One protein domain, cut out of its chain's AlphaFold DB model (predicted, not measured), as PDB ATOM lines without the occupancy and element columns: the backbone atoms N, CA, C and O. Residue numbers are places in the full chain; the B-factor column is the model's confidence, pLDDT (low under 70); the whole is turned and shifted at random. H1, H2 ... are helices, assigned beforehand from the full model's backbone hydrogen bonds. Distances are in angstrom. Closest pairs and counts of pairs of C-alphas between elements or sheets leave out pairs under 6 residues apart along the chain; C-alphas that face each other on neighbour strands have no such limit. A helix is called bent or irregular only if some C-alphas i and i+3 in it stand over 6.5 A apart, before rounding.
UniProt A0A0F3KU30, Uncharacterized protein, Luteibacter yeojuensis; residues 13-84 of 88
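This is residues 13 to 84 of the 88 residues of an uncharacterized protein of Luteibacter yeojuensis (UniProt A0A0F3KU30). One long helix, H4, runs along the length of the domain; H3 folds back on its first part as a steeply tilted helical hairpin, and H2, set about perpendicular to H4, meets that same part. The short helix H1 lies near H4, crosswise to it, and packs on residues 34 to 38 of H2. The printed part has 72 residues, with four named helices in the order H1, H2, H3, H4 and no named strand, and its class is all helix. The whole is compact, with a radius of gyration of the C-alphas of 11.5 A, and its spans of 36 by 24 by 23 A make it only just elongated.

Start at Asp 13 and go to C-alpha 16 at (16.421, 5.480, 13.837), where H1 begins; it holds residues 16 to 22 and is 10.0 A long from first to last C-alpha. Next comes H2, residues 28 to 39, 16.5 A long; it is irregular, with C-alphas 29 and 32 at 7.5 A. Find C-alpha 49 at (26.595, 0.984, 13.710), from which H3, residues 49 to 58, runs for 14.0 A. H4 holds residues 64 to 82, is 25.8 A long, and ends at C-alpha 82 at (16.662, 9.360, 26.477).

Look first at H1 and H2, which touch about perpendicular at 74 degrees; their closest C-alphas, those of Ala 21 and Arg 38, are 6.1 A apart. H1 and H4 are close but not clearly touching, with the C-alphas of Phe 16 and Tyr 74 closest at 6.8 A. H2, with residues 29 to 33 alone, touches residues 66 to 70 of H4 about perpendicular at 79 degrees; the closest C-alphas are those of Tyr 30 and Val 66, 6.5 A apart. H3 and H4 form a helical hairpin and touch at a steep tilt of 39 degrees, opposite ways. Their closest C-alphas are those of Glu 53 and Leu 64, at 6.7 A, and H4 touches H3 with residues 64 to 71 alone. H3 is apart from H1 and from H2. In H1, H3 and H4 every O i to N i+4 pair is within hydrogen-bond range; in H2 it is 6 of 8. The helix packing is mostly crossed, with no touching pair at a shallow tilt.

The two C-alphas farthest apart, those of Gly 60 and Gly 84, are 36.2 A from each other. The printed part has no cut. The links from H1 to H2 and from H3 to H4 are tight, and that from H2 to H3 is short, with 9 residues. The mean pLDDT of the printed part is 77.8; look for values under 70 at residues 23 to 29, of which 28 and 29 belong to H2, at 41 to 45 and at 83 to 84.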
ATOM      1  N   ASP A  13       9.066   5.843  18.962       71.12
ATOM      2  CA  ASP A  13       9.295   7.291  18.921       71.12
ATOM      3  C   ASP A  13      10.766   7.716  19.087       71.12
ATOM      4  O   ASP A  13      11.093   8.873  18.835       71.12
ATOM      5  N   LEU A  14      11.659   6.805  19.485       73.94
ATOM      6  CA  LEU A  14      13.105   7.043  19.579       73.94
ATOM      7  C   LEU A  14      13.911   6.167  18.610       73.94
ATOM      8  O   LEU A  14      15.123   6.053  18.748       73.94
ATOM      9  N   SER A  15      13.257   5.546  17.629       77.62
ATOM     10  CA  SER A  15      13.926   4.701  16.637       77.62
ATOM     11  C   SER A  15      14.697   5.516  15.591       77.62
ATOM     12  O   SER A  15      14.377   6.672  15.301       77.62
ATOM     13  N   PHE A  16      15.689   4.884  14.958       79.06
ATOM     14  CA  PHE A  16      16.421   5.480  13.837       79.06
ATOM     15  C   PHE A  16      15.490   5.854  12.671       79.06
ATOM     16  O   PHE A  16      15.616   6.929  12.090       79.06
ATOM     17  N   ALA A  17      14.501   5.008  12.374       78.12
ATOM     18  CA  ALA A  17      13.483   5.289  11.367       78.12
ATOM     19  C   ALA A  17      12.699   6.572  11.684       78.12
ATOM     20  O   ALA A  17      12.511   7.427  10.818       78.12
ATOM     21  N   PHE A  18      12.300   6.748  12.948       79.25
ATOM     22  CA  PHE A  18      11.610   7.952  13.401       79.25
ATOM     23  C   PHE A  18      12.490   9.201  13.295       79.25
ATOM     24  O   PHE A  18      12.030  10.254  12.851       79.25
ATOM     25  N   TYR A  19      13.766   9.077  13.662       80.06
ATOM     26  CA  TYR A  19      14.754  10.143  13.541       80.06
ATOM     27  C   TYR A  19      14.895  10.629  12.089       80.06
ATOM     28  O   TYR A  19      14.750  11.820  11.816       80.06
ATOM     29  N   VAL A  20      15.062   9.700  11.144       79.06
ATOM     30  CA  VAL A  20      15.169   9.988   9.703       79.06
ATOM     31  C   VAL A  20      13.883  10.600   9.128       79.06
ATOM     32  O   VAL A  20      13.944  11.512   8.296       79.06
ATOM     33  N   ALA A  21      12.716  10.119   9.568       75.81
ATOM     34  CA  ALA A  21      11.423  10.624   9.116       75.81
ATOM     35  C   ALA A  21      11.136  12.054   9.609       75.81
ATOM     36  O   ALA A  21      10.477  12.827   8.914       75.81
ATOM     37  N   ARG A  22      11.616  12.414  10.807       71.31
ATOM     38  CA  ARG A  22      11.249  13.664  11.489       71.31
ATOM     39  C   ARG A  22      12.276  14.787  11.345       71.31
ATOM     40  O   ARG A  22      11.879  15.954  11.330       71.31
ATOM     41  N   GLU A  23      13.570  14.482  11.268       62.84
ATOM     42  CA  GLU A  23      14.605  15.517  11.168       62.84
ATOM     43  C   GLU A  23      14.614  16.159   9.779       62.84
ATOM     44  O   GLU A  23      15.197  15.655   8.823       62.84
ATOM     45  N   ARG A  24      13.957  17.319   9.692       53.25
ATOM     46  CA  ARG A  24      13.958  18.231   8.539       53.25
ATOM     47  C   ARG A  24      15.251  19.057   8.420       53.25
ATOM     48  O   ARG A  24      15.417  19.751   7.427       53.25
ATOM     49  N   THR A  25      16.132  19.005   9.421       55.47
ATOM     50  CA  THR A  25      17.222  19.971   9.670       55.47
ATOM     51  C   THR A  25      18.619  19.354   9.679       55.47
ATOM     52  O   THR A  25      19.537  19.879  10.304       55.47
ATOM     53  N   MET A  26      18.817  18.240   8.984       63.91
ATOM     54  CA  MET A  26      20.171  17.753   8.738       63.91
ATOM     55  C   MET A  26      20.812  18.533   7.590       63.91
ATOM     56  O   MET A  26      20.116  18.886   6.638       63.91
ATOM     57  N   PRO A  27      22.124  18.818   7.652       63.75
ATOM     58  CA  PRO A  27      22.792  19.522   6.569       63.75
ATOM     59  C   PRO A  27      22.706  18.724   5.263       63.75
ATOM     60  O   PRO A  27      22.752  17.493   5.269       63.75
ATOM     61  N   THR A  28      22.626  19.444   4.143       66.00
ATOM     62  CA  THR A  28      22.402  18.922   2.778       66.00
ATOM     63  C   THR A  28      23.412  17.866   2.328       66.00
ATOM     64  O   THR A  28      23.126  17.081   1.431       66.00
ATOM     65  N   VAL A  29      24.568  17.772   2.989       67.25
ATOM     66  CA  VAL A  29      25.541  16.685   2.790       67.25
ATOM     67  C   VAL A  29      24.959  15.291   3.079       67.25
ATOM     68  O   VAL A  29      25.446  14.299   2.548       67.25
ATOM     69  N   TYR A  30      23.906  15.204   3.895       70.25
ATOM     70  CA  TYR A  30      23.210  13.956   4.212       70.25
ATOM     71  C   TYR A  30      21.972  13.719   3.335       70.25
ATOM     72  O   TYR A  30      21.360  12.659   3.448       70.25
ATOM     73  N   ASP A  31      21.595  14.670   2.472       70.25
ATOM     74  CA  ASP A  31      20.282  14.698   1.815       70.25
ATOM     75  C   ASP A  31      20.049  13.462   0.939       70.25
ATOM     76  O   ASP A  31      19.070  12.754   1.144       70.25
ATOM     77  N   SER A  32      21.019  13.072   0.104       77.19
ATOM     78  CA  SER A  32      20.923  11.866  -0.737       77.19
ATOM     79  C   SER A  32      20.784  10.556   0.054       77.19
ATOM     80  O   SER A  32      20.204   9.585  -0.441       77.19
ATOM     81  N   LEU A  33      21.350  10.476   1.266       79.75
ATOM     82  CA  LEU A  33      21.216   9.301   2.137       79.75
ATOM     83  C   LEU A  33      19.892   9.327   2.899       79.75
ATOM     84  O   LEU A  33      19.236   8.298   3.030       79.75
ATOM     85  N   LEU A  34      19.473  10.503   3.355       77.94
ATOM     86  CA  LEU A  34      18.208  10.692   4.049       77.94
ATOM     87  C   LEU A  34      17.017  10.496   3.130       77.94
ATOM     88  O   LEU A  34      16.078   9.816   3.523       77.94
ATOM     89  N   GLU A  35      17.046  11.032   1.912       79.56
ATOM     90  CA  GLU A  35      15.996  10.803   0.922       79.56
ATOM     91  C   GLU A  35      15.862   9.314   0.617       79.56
ATOM     92  O   GLU A  35      14.753   8.789   0.589       79.56
ATOM     93  N   TYR A  36      16.990   8.613   0.468       81.62
ATOM     94  CA  TYR A  36      16.990   7.169   0.277       81.62
ATOM     95  C   TYR A  36      16.341   6.434   1.454       81.62
ATOM     96  O   TYR A  36      15.448   5.617   1.252       81.62
ATOM     97  N   LEU A  37      16.745   6.752   2.685       80.50
ATOM     98  CA  LEU A  37      16.194   6.128   3.889       80.50
ATOM     99  C   LEU A  37      14.718   6.494   4.126       80.50
ATOM    100  O   LEU A  37      13.983   5.678   4.667       80.50
ATOM    101  N   ARG A  38      14.276   7.691   3.714       77.00
ATOM    102  CA  ARG A  38      12.869   8.131   3.777       77.00
ATOM    103  C   ARG A  38      11.996   7.464   2.719       77.00
ATOM    104  O   ARG A  38      10.812   7.259   2.962       77.00
ATOM    105  N   ARG A  39      12.555   7.177   1.540       79.06
ATOM    106  CA  ARG A  39      11.873   6.450   0.459       79.06
ATOM    107  C   ARG A  39      11.823   4.947   0.711       79.06
ATOM    108  O   ARG A  39      10.999   4.276   0.096       79.06
ATOM    109  N   ASP A  40      12.695   4.415   1.568       77.88
ATOM    110  CA  ASP A  40      12.647   3.006   1.937       77.88
ATOM    111  C   ASP A  40      11.397   2.746   2.807       77.88
ATOM    112  O   ASP A  40      11.241   3.359   3.865       77.88
ATOM    113  N   PRO A  41      10.474   1.871   2.368       66.25
ATOM    114  CA  PRO A  41       9.217   1.626   3.071       66.25
ATOM    115  C   PRO A  41       9.401   0.808   4.357       66.25
ATOM    116  O   PRO A  41       8.461   0.687   5.141       66.25
ATOM    117  N   SER A  42      10.584   0.226   4.576       68.31
ATOM    118  CA  SER A  42      10.896  -0.597   5.740       68.31
ATOM    119  C   SER A  42      12.340  -0.345   6.189       68.31
ATOM    120  O   SER A  42      13.183  -1.251   6.094       68.31
ATOM    121  N   PRO A  43      12.641   0.860   6.713       65.94
ATOM    122  CA  PRO A  43      13.966   1.158   7.226       65.94
ATOM    123  C   PRO A  43      14.338   0.127   8.299       65.94
ATOM    124  O   PRO A  43      13.498  -0.257   9.121       65.94
ATOM    125  N   PRO A  44      15.587  -0.359   8.307       67.00
ATOM    126  CA  PRO A  44      15.994  -1.388   9.244       67.00
ATOM    127  C   PRO A  44      15.920  -0.834  10.671       67.00
ATOM    128  O   PRO A  44      16.338   0.297  10.937       67.00
ATOM    129  N   ASN A  45      15.434  -1.646  11.610       69.88
ATOM    130  CA  ASN A  45      15.571  -1.352  13.036       69.88
ATOM    131  C   ASN A  45      17.038  -1.546  13.435       69.88
ATOM    132  O   ASN A  45      17.450  -2.612  13.885       69.88
ATOM    133  N   VAL A  46      17.847  -0.518  13.192       79.69
ATOM    134  CA  VAL A  46      19.277  -0.518  13.495       79.69
ATOM    135  C   VAL A  46      19.519  -0.013  14.910       79.69
ATOM    136  O   VAL A  46      19.245   1.138  15.241       79.69
ATOM    137  N   GLU A  47      20.072  -0.883  15.752       77.44
ATOM    138  CA  GLU A  47      20.458  -0.546  17.131       77.44
ATOM    139  C   GLU A  47      21.951  -0.222  17.253       77.44
ATOM    140  O   GLU A  47      22.384   0.440  18.195       77.44
ATOM    141  N   THR A  48      22.756  -0.671  16.288       84.94
ATOM    142  CA  THR A  48      24.214  -0.530  16.299       84.94
ATOM    143  C   THR A  48      24.744  -0.093  14.938       84.94
ATOM    144  O   THR A  48      24.172  -0.434  13.900       84.94
ATOM    145  N   TRP A  49      25.896   0.594  14.939       86.62
ATOM    146  CA  TRP A  49      26.595   0.984  13.710       86.62
ATOM    147  C   TRP A  49      26.841  -0.216  12.789       86.62
ATOM    148  O   TRP A  49      26.583  -0.120  11.600       86.62
ATOM    149  N   ALA A  50      27.248  -1.370  13.328       87.25
ATOM    150  CA  ALA A  50      27.508  -2.568  12.527       87.25
ATOM    151  C   ALA A  50      26.275  -3.050  11.734       87.25
ATOM    152  O   ALA A  50      26.406  -3.494  10.594       87.25
ATOM    153  N   GLN A  51      25.072  -2.947  12.312       86.88
ATOM    154  CA  GLN A  51      23.829  -3.292  11.613       86.88
ATOM    155  C   GLN A  51      23.515  -2.280  10.511       86.88
ATOM    156  O   GLN A  51      23.133  -2.667   9.407       86.88
ATOM    157  N   PHE A  52      23.725  -0.994  10.793       85.75
ATOM    158  CA  PHE A  52      23.507   0.068   9.818       85.75
ATOM    159  C   PHE A  52      24.522   0.019   8.668       85.75
ATOM    160  O   PHE A  52      24.132   0.074   7.507       85.75
ATOM    161  N   GLU A  53      25.800  -0.208   8.959       88.81
ATOM    162  CA  GLU A  53      26.854  -0.398   7.961       88.81
ATOM    163  C   GLU A  53      26.552  -1.591   7.046       88.81
ATOM    164  O   GLU A  53      26.636  -1.479   5.823       88.81
ATOM    165  N   ARG A  54      26.144  -2.733   7.619       88.56
ATOM    166  CA  ARG A  54      25.758  -3.917   6.842       88.56
ATOM    167  C   ARG A  54      24.554  -3.640   5.947       88.56
ATOM    168  O   ARG A  54      24.533  -4.104   4.808       88.56
ATOM    169  N   TYR A  55      23.577  -2.881   6.438       86.56
ATOM    170  CA  TYR A  55      22.437  -2.448   5.637       86.56
ATOM    171  C   TYR A  55      22.874  -1.573   4.457       86.56
ATOM    172  O   TYR A  55      22.507  -1.866   3.321       86.56
ATOM    173  N   LEU A  56      23.708  -0.558   4.697       87.19
ATOM    174  CA  LEU A  56      24.220   0.322   3.643       87.19
ATOM    175  C   LEU A  56      24.988  -0.470   2.577       87.19
ATOM    176  O   LEU A  56      24.680  -0.351   1.391       87.19
ATOM    177  N   LYS A  57      25.892  -1.364   3.000       86.75
ATOM    178  CA  LYS A  57      26.624  -2.272   2.102       86.75
ATOM    179  C   LYS A  57      25.684  -3.167   1.295       86.75
ATOM    180  O   LYS A  57      25.854  -3.303   0.090       86.75
ATOM    181  N   SER A  58      24.657  -3.734   1.931       86.69
ATOM    182  CA  SER A  58      23.663  -4.580   1.256       86.69
ATOM    183  C   SER A  58      22.827  -3.827   0.219       86.69
ATOM    184  O   SER A  58      22.289  -4.455  -0.689       86.69
ATOM    185  N   LYS A  59      22.686  -2.507   0.360       84.06
ATOM    186  CA  LYS A  59      21.984  -1.637  -0.590       84.06
ATOM    187  C   LYS A  59      22.923  -1.009  -1.629       84.06
ATOM    188  O   LYS A  59      22.473  -0.170  -2.404       84.06
ATOM    189  N   GLY A  60      24.204  -1.390  -1.641       84.19
ATOM    190  CA  GLY A  60      25.206  -0.842  -2.558       84.19
ATOM    191  C   GLY A  60      25.565   0.618  -2.274       84.19
ATOM    192  O   GLY A  60      25.938   1.340  -3.190       84.19
ATOM    193  N   ARG A  61      25.405   1.087  -1.029       82.25
ATOM    194  CA  ARG A  61      25.786   2.449  -0.633       82.25
ATOM    195  C   ARG A  61      27.234   2.458  -0.164       82.25
ATOM    196  O   ARG A  61      27.566   1.841   0.848       82.25
ATOM    197  N   GLU A  62      28.066   3.186  -0.894       79.19
ATOM    198  CA  GLU A  62      29.495   3.344  -0.606       79.19
ATOM    199  C   GLU A  62      29.772   4.515   0.354       79.19
ATOM    200  O   GLU A  62      30.850   4.595   0.940       79.19
ATOM    201  N   ASP A  63      28.770   5.367   0.610       80.88
ATOM    202  CA  ASP A  63      28.829   6.528   1.513       80.88
ATOM    203  C   ASP A  63      28.842   6.150   3.011       80.88
ATOM    204  O   ASP A  63      28.066   6.668   3.824       80.88
ATOM    205  N   LEU A  64      29.718   5.227   3.413       83.50
ATOM    206  CA  LEU A  64      29.820   4.755   4.797       83.50
ATOM    207  C   LEU A  64      30.231   5.878   5.757       83.50
ATOM    208  O   LEU A  64      29.760   5.915   6.891       83.50
ATOM    209  N   GLU A  65      31.048   6.833   5.313       85.56
ATOM    210  CA  GLU A  65      31.428   7.998   6.122       85.56
ATOM    211  C   GLU A  65      30.230   8.904   6.436       85.56
ATOM    212  O   GLU A  65      30.055   9.362   7.569       85.56
ATOM    213  N   VAL A  66      29.376   9.131   5.436       83.62
ATOM    214  CA  VAL A  66      28.139   9.911   5.558       83.62
ATOM    215  C   VAL A  66      27.169   9.182   6.487       83.62
ATOM    216  O   VAL A  66      26.617   9.790   7.407       83.62
ATOM    217  N   GLY A  67      27.039   7.862   6.320       84.56
ATOM    218  CA  GLY A  67      26.276   7.004   7.220       84.56
ATOM    219  C   GLY A  67      26.780   7.059   8.664       84.56
ATOM    220  O   GLY A  67      25.977   7.177   9.588       84.56
ATOM    221  N   LEU A  68      28.096   7.026   8.888       86.75
ATOM    222  CA  LEU A  68      28.679   7.050  10.233       86.75
ATOM    223  C   LEU A  68      28.410   8.376  10.941       86.75
ATOM    224  O   LEU A  68      28.084   8.397  12.129       86.75
ATOM    225  N   ARG A  69      28.524   9.493  10.218       86.50
ATOM    226  CA  ARG A  69      28.180  10.812  10.759       86.50
ATOM    227  C   ARG A  69      26.694  10.898  11.103       86.50
ATOM    228  O   ARG A  69      26.367  11.315  12.211       86.50
ATOM    229  N   LEU A  70      25.818  10.424  10.213       83.44
ATOM    230  CA  LEU A  70      24.377  10.352  10.462       83.44
ATOM    231  C   LEU A  70      24.056   9.500  11.700       83.44
ATOM    232  O   LEU A  70      23.257   9.900  12.547       83.44
ATOM    233  N   TRP A  71      24.726   8.356  11.846       85.88
ATOM    234  CA  TRP A  71      24.597   7.484  13.011       85.88
ATOM    235  C   TRP A  71      25.014   8.186  14.308       85.88
ATOM    236  O   TRP A  71      24.324   8.079  15.320       85.88
ATOM    237  N   ARG A  72      26.110   8.955  14.291       86.62
ATOM    238  CA  ARG A  72      26.532   9.755  15.452       86.62
ATOM    239  C   ARG A  72      25.514  10.837  15.808       86.62
ATOM    240  O   ARG A  72      25.231  11.015  16.991       86.62
ATOM    241  N   CYS A  73      24.945  11.525  14.816       84.88
ATOM    242  CA  CYS A  73      23.878  12.503  15.038       84.88
ATOM    243  C   CYS A  73      22.652  11.847  15.691       84.88
ATOM    244  O   CYS A  73      22.174  12.334  16.716       84.88
ATOM    245  N   TYR A  74      22.233  10.682  15.185       83.25
ATOM    246  CA  TYR A  74      21.179   9.878  15.802       83.25
ATOM    247  C   TYR A  74      21.513   9.490  17.243       83.25
ATOM    248  O   TYR A  74      20.685   9.688  18.123       83.25
ATOM    249  N   GLN A  75      22.714   8.975  17.524       83.25
ATOM    250  CA  GLN A  75      23.090   8.581  18.886       83.25
ATOM    251  C   GLN A  75      23.103   9.767  19.852       83.25
ATOM    252  O   GLN A  75      22.677   9.628  20.998       83.25
ATOM    253  N   GLN A  76      23.562  10.934  19.398       84.00
ATOM    254  CA  GLN A  76      23.542  12.157  20.194       84.00
ATOM    255  C   GLN A  76      22.106  12.608  20.486       84.00
ATOM    256  O   GLN A  76      21.794  12.916  21.635       84.00
ATOM    257  N   TRP A  77      21.235  12.600  19.475       82.94
ATOM    258  CA  TRP A  77      19.810  12.911  19.612       82.94
ATOM    259  C   TRP A  77      19.085  11.910  20.518       82.94
ATOM    260  O   TRP A  77      18.351  12.302  21.426       82.94
ATOM    261  N   PHE A  78      19.331  10.615  20.318       81.00
ATOM    262  CA  PHE A  78      18.771   9.536  21.119       81.00
ATOM    263  C   PHE A  78      19.189   9.691  22.576       81.00
ATOM    264  O   PHE A  78      18.353   9.593  23.467       81.00
ATOM    265  N   ARG A  79      20.468   9.989  22.835       81.38
ATOM    266  CA  ARG A  79      20.973  10.243  24.185       81.38
ATOM    267  C   ARG A  79      20.323  11.474  24.812       81.38
ATOM    268  O   ARG A  79      19.916  11.386  25.963       81.38
ATOM    269  N   ASP A  80      20.201  12.577  24.077       80.44
ATOM    270  CA  ASP A  80      19.561  13.811  24.555       80.44
ATOM    271  C   ASP A  80      18.098  13.564  24.963       80.44
ATOM    272  O   ASP A  80      17.680  13.894  26.071       80.44
ATOM    273  N   ARG A  81      17.343  12.851  24.121       75.31
ATOM    274  CA  ARG A  81      15.938  12.500  24.378       75.31
ATOM    275  C   ARG A  81      15.764  11.407  25.428       75.31
ATOM    276  O   ARG A  81      14.823  11.469  26.213       75.31
ATOM    277  N   SER A  82      16.669  10.432  25.478       71.12
ATOM    278  CA  SER A  82      16.662   9.360  26.477       71.12
ATOM    279  C   SER A  82      17.101   9.849  27.859       71.12
ATOM    280  O   SER A  82      16.661   9.280  28.854       71.12
ATOM    281  N   MET A  83      17.964  10.869  27.938       62.97
ATOM    282  CA  MET A  83      18.429  11.485  29.190       62.97
ATOM    283  C   MET A  83      17.666  12.769  29.546       62.97
ATOM    284  O   MET A  83      18.006  13.416  30.536       62.97
ATOM    285  N   GLY A  84      16.606  13.115  28.806       51.91
ATOM    286  CA  GLY A  84      15.771  14.314  28.974       51.91
ATOM    287  C   GLY A  84      15.015  14.450  30.308       51.91
ATOM    288  O   GLY A  84      14.051  15.204  30.382       51.91
TER     289      GLY A  84